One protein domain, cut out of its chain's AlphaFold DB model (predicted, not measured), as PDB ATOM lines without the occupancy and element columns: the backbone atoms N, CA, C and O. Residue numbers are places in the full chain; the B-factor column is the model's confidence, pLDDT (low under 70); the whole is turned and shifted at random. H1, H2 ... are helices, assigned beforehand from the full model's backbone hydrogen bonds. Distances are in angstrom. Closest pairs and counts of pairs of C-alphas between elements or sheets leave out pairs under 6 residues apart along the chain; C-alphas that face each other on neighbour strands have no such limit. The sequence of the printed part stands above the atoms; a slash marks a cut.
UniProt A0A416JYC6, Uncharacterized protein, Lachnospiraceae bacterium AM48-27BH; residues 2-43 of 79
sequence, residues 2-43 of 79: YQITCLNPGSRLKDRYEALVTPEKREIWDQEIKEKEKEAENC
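AT A GLANCE: This is residues 2 to 43 of the 79 residues of an uncharacterized protein of Lachnospiraceae bacterium AM48-27BH (UniProt A0A416JYC6). One long straight helix, H3, has the short helix H1 side by side with a part of it, and between the two the chain swings out in a flat, open loop that has the one-turn helix H2 at its far end. The last part of H3 and the end of the printed part, residues 35 to 43, stick out as a free arm. The printed part has 42 residues with three named helices, in the order H1, H2, H3, and no named strand; its class is all helix. The whole is loose, with a radius of gyration of the C-alphas of 11.7 A, and flat, spanning 37 by 23 by 8 A.

IN THESE COORDINATES: The printed part begins with H1, residues 2 to 7, which runs 9.1 A from first to last C-alpha and starts with C-alpha 2 at (295.857, 559.564, 317.822). After a short link of 7 residues comes H2, residues 15 to 18, which is 4.9 A long from first to last C-alpha. A tight link of 4 residues joins it to H3, residues 23 to 41, the longest helix by residues. H3 is 27.0 A long, from C-alpha 23 at (301.332, 555.562, 327.015) to C-alpha 41 at (276.277, 549.050, 319.363). Residues 42 and 43 follow it.

HOW THE PARTS SIT: H1 and H3 touch, with 6 pairs of C-alphas within 8 A. Their closest C-alphas are those of Gln 3 and Trp 29, 6.6 A apart. The two run the same way at a shallow tilt of 28 degrees, with centres 10.3 A apart. H3 touches H1 with residues 26 to 33 alone. H1 and H2 are close but not clearly touching; their closest C-alphas, those of Tyr 2 and Glu 18, are 7.9 A apart. H2 and H3 are apart, though they follow each other in the chain, and H2 touches no helix. In H1 and H3 every O i to N i+4 pair is within hydrogen-bond range, while H2 is too short for such a pair and has its one O i to N i+3 pair within range.

THE WHOLE: The two C-alphas farthest apart are those of Arg 16 and Asn 42, at 37.0 A, and C-alphas 2 and 43 are 24.6 A apart. Residues 35 to 43, of which 35 to 41 belong to H3, stand free; without them the body has 33 residues and spans 25 by 21 by 8 A, with a radius of gyration of 9.4 A. The printed part has no cut and no long link. The mean pLDDT of the printed part is 85.6, and no printed residue is under 70.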
ATOM      1  N   TYR A   2     295.894 561.037 317.680       78.56
ATOM      2  CA  TYR A   2     295.857 559.564 317.822       78.56
ATOM      3  C   TYR A   2     294.442 558.971 317.669       78.56
ATOM      4  O   TYR A   2     294.281 557.952 317.021       78.56
ATOM      5  N   GLN A   3     293.391 559.669 318.113       77.44
ATOM      6  CA  GLN A   3     292.007 559.192 317.924       77.44
ATOM      7  C   GLN A   3     291.654 558.888 316.458       77.44
ATOM      8  O   GLN A   3     290.890 557.975 316.176       77.44
ATOM      9  N   ILE A   4     292.227 559.638 315.507       80.62
ATOM     10  CA  ILE A   4     291.964 559.441 314.075       80.62
ATOM     11  C   ILE A   4     292.542 558.101 313.605       80.62
ATOM     12  O   ILE A   4     291.944 557.446 312.758       80.62
ATOM     13  N   THR A   5     293.676 557.672 314.170       82.38
ATOM     14  CA  THR A   5     294.264 556.361 313.858       82.38
ATOM     15  C   THR A   5     293.479 555.212 314.489       82.38
ATOM     16  O   THR A   5     293.465 554.128 313.923       82.38
ATOM     17  N   CYS A   6     292.779 555.447 315.606       80.31
ATOM     18  CA  CYS A   6     291.866 554.459 316.195       80.31
ATOM     19  C   CYS A   6     290.625 554.235 315.313       80.31
ATOM     20  O   CYS A   6     290.180 553.106 315.158       80.31
ATOM     21  N   LEU A   7     290.097 555.296 314.692       80.31
ATOM     22  CA  LEU A   7     288.903 555.229 313.836       80.31
ATOM     23  C   LEU A   7     289.196 554.787 312.393       80.31
ATOM     24  O   LEU A   7     288.315 554.277 311.705       80.31
ATOM     25  N   ASN A   8     290.416 555.013 311.904       83.56
ATOM     26  CA  ASN A   8     290.838 554.619 310.565       83.56
ATOM     27  C   ASN A   8     292.178 553.868 310.637       83.56
ATOM     28  O   ASN A   8     293.228 554.519 310.655       83.56
ATOM     29  N   PRO A   9     292.164 552.522 310.592       79.25
ATOM     30  CA  PRO A   9     293.372 551.701 310.703       79.25
ATOM     31  C   PRO A   9     294.416 551.959 309.606       79.25
ATOM     32  O   PRO A   9     295.593 551.662 309.787       79.25
ATOM     33  N   GLY A  10     294.003 552.513 308.459       84.12
ATOM     34  CA  GLY A  10     294.911 552.893 307.372       84.12
ATOM     35  C   GLY A  10     295.622 554.230 307.598       84.12
ATOM     36  O   GLY A  10     296.521 554.591 306.838       84.12
ATOM     37  N   SER A  11     295.225 554.985 308.623       85.69
ATOM     38  CA  SER A  11     295.850 556.252 308.986       85.69
ATOM     39  C   SER A  11     296.945 556.029 310.023       85.69
ATOM     40  O   SER A  11     296.763 555.307 310.999       85.69
ATOM     41  N   ARG A  12     298.078 556.714 309.850       84.31
ATOM     42  CA  ARG A  12     299.179 556.710 310.817       84.31
ATOM     43  C   ARG A  12     299.603 558.132 311.154       84.31
ATOM     44  O   ARG A  12     299.595 559.022 310.301       84.31
ATOM     45  N   LEU A  13     299.991 558.345 312.405       86.44
ATOM     46  CA  LEU A  13     300.625 559.588 312.818       86.44
ATOM     47  C   LEU A  13     302.042 559.681 312.246       86.44
ATOM     48  O   LEU A  13     302.749 558.689 312.122       86.44
ATOM     49  N   LYS A  14     302.482 560.899 311.927       87.62
ATOM     50  CA  LYS A  14     303.908 561.134 311.658       87.62
ATOM     51  C   LYS A  14     304.698 560.949 312.956       87.62
ATOM     52  O   LYS A  14     304.224 561.382 314.005       87.62
ATOM     53  N   ASP A  15     305.924 560.445 312.860       88.88
ATOM     54  CA  ASP A  15     306.792 560.091 313.999       88.88
ATOM     55  C   ASP A  15     306.897 561.192 315.067       88.88
ATOM     56  O   ASP A  15     306.779 560.938 316.265       88.88
ATOM     57  N   ARG A  16     307.019 562.456 314.639       89.06
ATOM     58  CA  ARG A  16     307.084 563.617 315.547       89.06
ATOM     59  C   ARG A  16     305.850 563.781 316.439       89.06
ATOM     60  O   ARG A  16     305.949 564.381 317.500       89.06
ATOM     61  N   TYR A  17     304.690 563.304 315.991       84.50
ATOM     62  CA  TYR A  17     303.453 563.316 316.765       84.50
ATOM     63  C   TYR A  17     303.270 562.016 317.544       84.50
ATOM     64  O   TYR A  17     302.731 562.084 318.641       84.50
ATOM     65  N   GLU A  18     303.749 560.869 317.043       85.06
ATOM     66  CA  GLU A  18     303.781 559.618 317.822       85.06
ATOM     67  C   GLU A  18     304.563 559.809 319.127       85.06
ATOM     68  O   GLU A  18     304.077 559.419 320.184       85.06
ATOM     69  N   ALA A  19     305.700 560.511 319.075       87.12
ATOM     70  CA  ALA A  19     306.518 560.828 320.249       87.12
ATOM     71  C   ALA A  19     305.809 561.700 321.307       87.12
ATOM     72  O   ALA A  19     306.221 561.723 322.463       87.12
ATOM     73  N   LEU A  20     304.748 562.425 320.932       87.94
ATOM     74  CA  LEU A  20     303.962 563.263 321.851       87.94
ATOM     75  C   LEU A  20     302.790 562.507 322.491       87.94
ATOM     76  O   LEU A  20     302.133 563.027 323.402       87.94
ATOM     77  N   VAL A  21     302.494 561.304 321.997       88.44
ATOM     78  CA  VAL A  21     301.435 560.448 322.522       88.44
ATOM     79  C   VAL A  21     302.047 559.537 323.577       88.44
ATOM     80  O   VAL A  21     302.629 558.500 323.260       88.44
ATOM     81  N   THR A  22     301.910 559.937 324.840       89.44
ATOM     82  CA  THR A  22     302.373 559.125 325.968       89.44
ATOM     83  C   THR A  22     301.540 557.843 326.105       89.44
ATOM     84  O   THR A  22     300.399 557.805 325.621       89.44
ATOM     85  N   PRO A  23     302.074 556.796 326.755       89.75
ATOM     86  CA  PRO A  23     301.332 555.562 327.015       89.75
ATOM     87  C   PRO A  23     300.008 555.804 327.747       89.75
ATOM     88  O   PRO A  23     298.985 555.257 327.352       89.75
ATOM     89  N   GLU A  24     299.992 556.703 328.730       90.25
ATOM     90  CA  GLU A  24     298.790 557.025 329.508       90.25
ATOM     91  C   GLU A  24     297.725 557.681 328.626       90.25
ATOM     92  O   GLU A  24     296.539 557.386 328.733       90.25
ATOM     93  N   LYS A  25     298.141 558.555 327.697       86.38
ATOM     94  CA  LYS A  25     297.214 559.157 326.733       86.38
ATOM     95  C   LYS A  25     296.639 558.108 325.788       86.38
ATOM     96  O   LYS A  25     295.461 558.206 325.474       86.38
ATOM     97  N   ARG A  26     297.440 557.140 325.324       87.81
ATOM     98  CA  ARG A  26     296.936 556.023 324.500       87.81
ATOM     99  C   ARG A  26     295.847 555.261 325.229       87.81
ATOM    100  O   ARG A  26     294.764 555.127 324.682       87.81
ATOM    101  N   GLU A  27     296.120 554.853 326.461       90.75
ATOM    102  CA  GLU A  27     295.193 554.047 327.253       90.75
ATOM    103  C   GLU A  27     293.860 554.764 327.497       90.75
ATOM    104  O   GLU A  27     292.802 554.166 327.311       90.75
ATOM    105  N   ILE A  28     293.893 556.066 327.814       90.38
ATOM    106  CA  ILE A  28     292.675 556.881 327.949       90.38
ATOM    107  C   ILE A  28     291.865 556.870 326.647       90.38
ATOM    108  O   ILE A  28     290.668 556.595 326.669       90.38
ATOM    109  N   TRP A  29     292.507 557.138 325.506       87.50
ATOM    110  CA  TRP A  29     291.803 557.190 324.222       87.50
ATOM    111  C   TRP A  29     291.278 555.825 323.779       87.50
ATOM    112  O   TRP A  29     290.174 555.754 323.246       87.50
ATOM    113  N   ASP A  30     292.037 554.755 324.001       88.50
ATOM    114  CA  ASP A  30     291.609 553.395 323.672       88.50
ATOM    115  C   ASP A  30     290.377 553.005 324.510       88.50
ATOM    116  O   ASP A  30     289.425 552.420 323.988       88.50
ATOM    117  N   GLN A  31     290.347 553.392 325.790       91.44
ATOM    118  CA  GLN A  31     289.202 553.161 326.666       91.44
ATOM    119  C   GLN A  31     287.972 553.981 326.249       91.44
ATOM    120  O   GLN A  31     286.870 553.435 326.197       91.44
ATOM    121  N   GLU A  32     288.147 555.262 325.912       90.62
ATOM    122  CA  GLU A  32     287.057 556.123 325.437       90.62
ATOM    123  C   GLU A  32     286.461 555.626 324.112       90.62
ATOM    124  O   GLU A  32     285.241 555.594 323.964       90.62
ATOM    125  N   ILE A  33     287.297 555.197 323.157       88.38
ATOM    126  CA  ILE A  33     286.831 554.607 321.891       88.38
ATOM    127  C   ILE A  33     286.000 553.357 322.176       88.38
ATOM    128  O   ILE A  33     284.889 553.245 321.672       88.38
ATOM    129  N   LYS A  34     286.491 552.462 323.038       89.25
ATOM    130  CA  LYS A  34     285.785 551.228 323.396       89.25
ATOM    131  C   LYS A  34     284.430 551.493 324.057       89.25
ATOM    132  O   LYS A  34     283.461 550.777 323.814       89.25
ATOM    133  N   GLU A  35     284.349 552.511 324.910       91.00
ATOM    134  CA  GLU A  35     283.086 552.925 325.522       91.00
ATOM    135  C   GLU A  35     282.116 553.485 324.473       91.00
ATOM    136  O   GLU A  35     280.946 553.103 324.453       91.00
ATOM    137  N   LYS A  36     282.611 554.311 323.545       87.81
ATOM    138  CA  LYS A  36     281.806 554.862 322.448       87.81
ATOM    139  C   LYS A  36     281.351 553.806 321.447       87.81
ATOM    140  O   LYS A  36     280.226 553.892 320.968       87.81
ATOM    141  N   GLU A  37     282.167 552.796 321.165       85.81
ATOM    142  CA  GLU A  37     281.773 551.637 320.358       85.81
ATOM    143  C   GLU A  37     280.633 550.871 321.031       85.81
ATOM    144  O   GLU A  37     279.625 550.587 320.392       85.81
ATOM    145  N   LYS A  38     280.726 550.634 322.343       86.69
ATOM    146  CA  LYS A  38     279.656 549.981 323.108       86.69
ATOM    147  C   LYS A  38     278.365 550.808 323.140       86.69
ATOM    148  O   LYS A  38     277.269 550.251 323.092       86.69
ATOM    149  N   GLU A  39     278.461 552.131 323.241       85.56
ATOM    150  CA  GLU A  39     277.297 553.015 323.102       85.56
ATOM    151  C   GLU A  39     276.699 552.928 321.689       85.56
ATOM    152  O   GLU A  39     275.480 552.834 321.547       85.56
ATOM    153  N   ALA A  40     277.543 552.912 320.655       81.38
ATOM    154  CA  ALA A  40     277.119 552.824 319.262       81.38
ATOM    155  C   ALA A  40     276.447 551.481 318.934       81.38
ATOM    156  O   ALA A  40     275.438 551.473 318.238       81.38
ATOM    157  N   GLU A  41     276.930 550.364 319.482       77.19
ATOM    158  CA  GLU A  41     276.277 549.050 319.363       77.19
ATOM    159  C   GLU A  41     274.834 549.065 319.891       77.19
ATOM    160  O   GLU A  41     273.964 548.384 319.356       77.19
ATOM    161  N   ASN A  42     274.560 549.870 320.920       74.38
ATOM    162  CA  ASN A  42     273.223 550.022 321.499       74.38
ATOM    163  C   ASN A  42     272.422 551.167 320.860       74.38
ATOM    164  O   ASN A  42     271.371 551.556 321.373       74.38
ATOM    165  N   CYS A  43     272.904 551.736 319.756       82.25
ATOM    166  CA  CYS A  43     272.212 552.807 319.065       82.25
ATOM    167  C   CYS A  43     270.987 552.252 318.328       82.25
ATOM    168  O   CYS A  43     271.109 551.508 317.354       82.25
TER     169      CYS A  43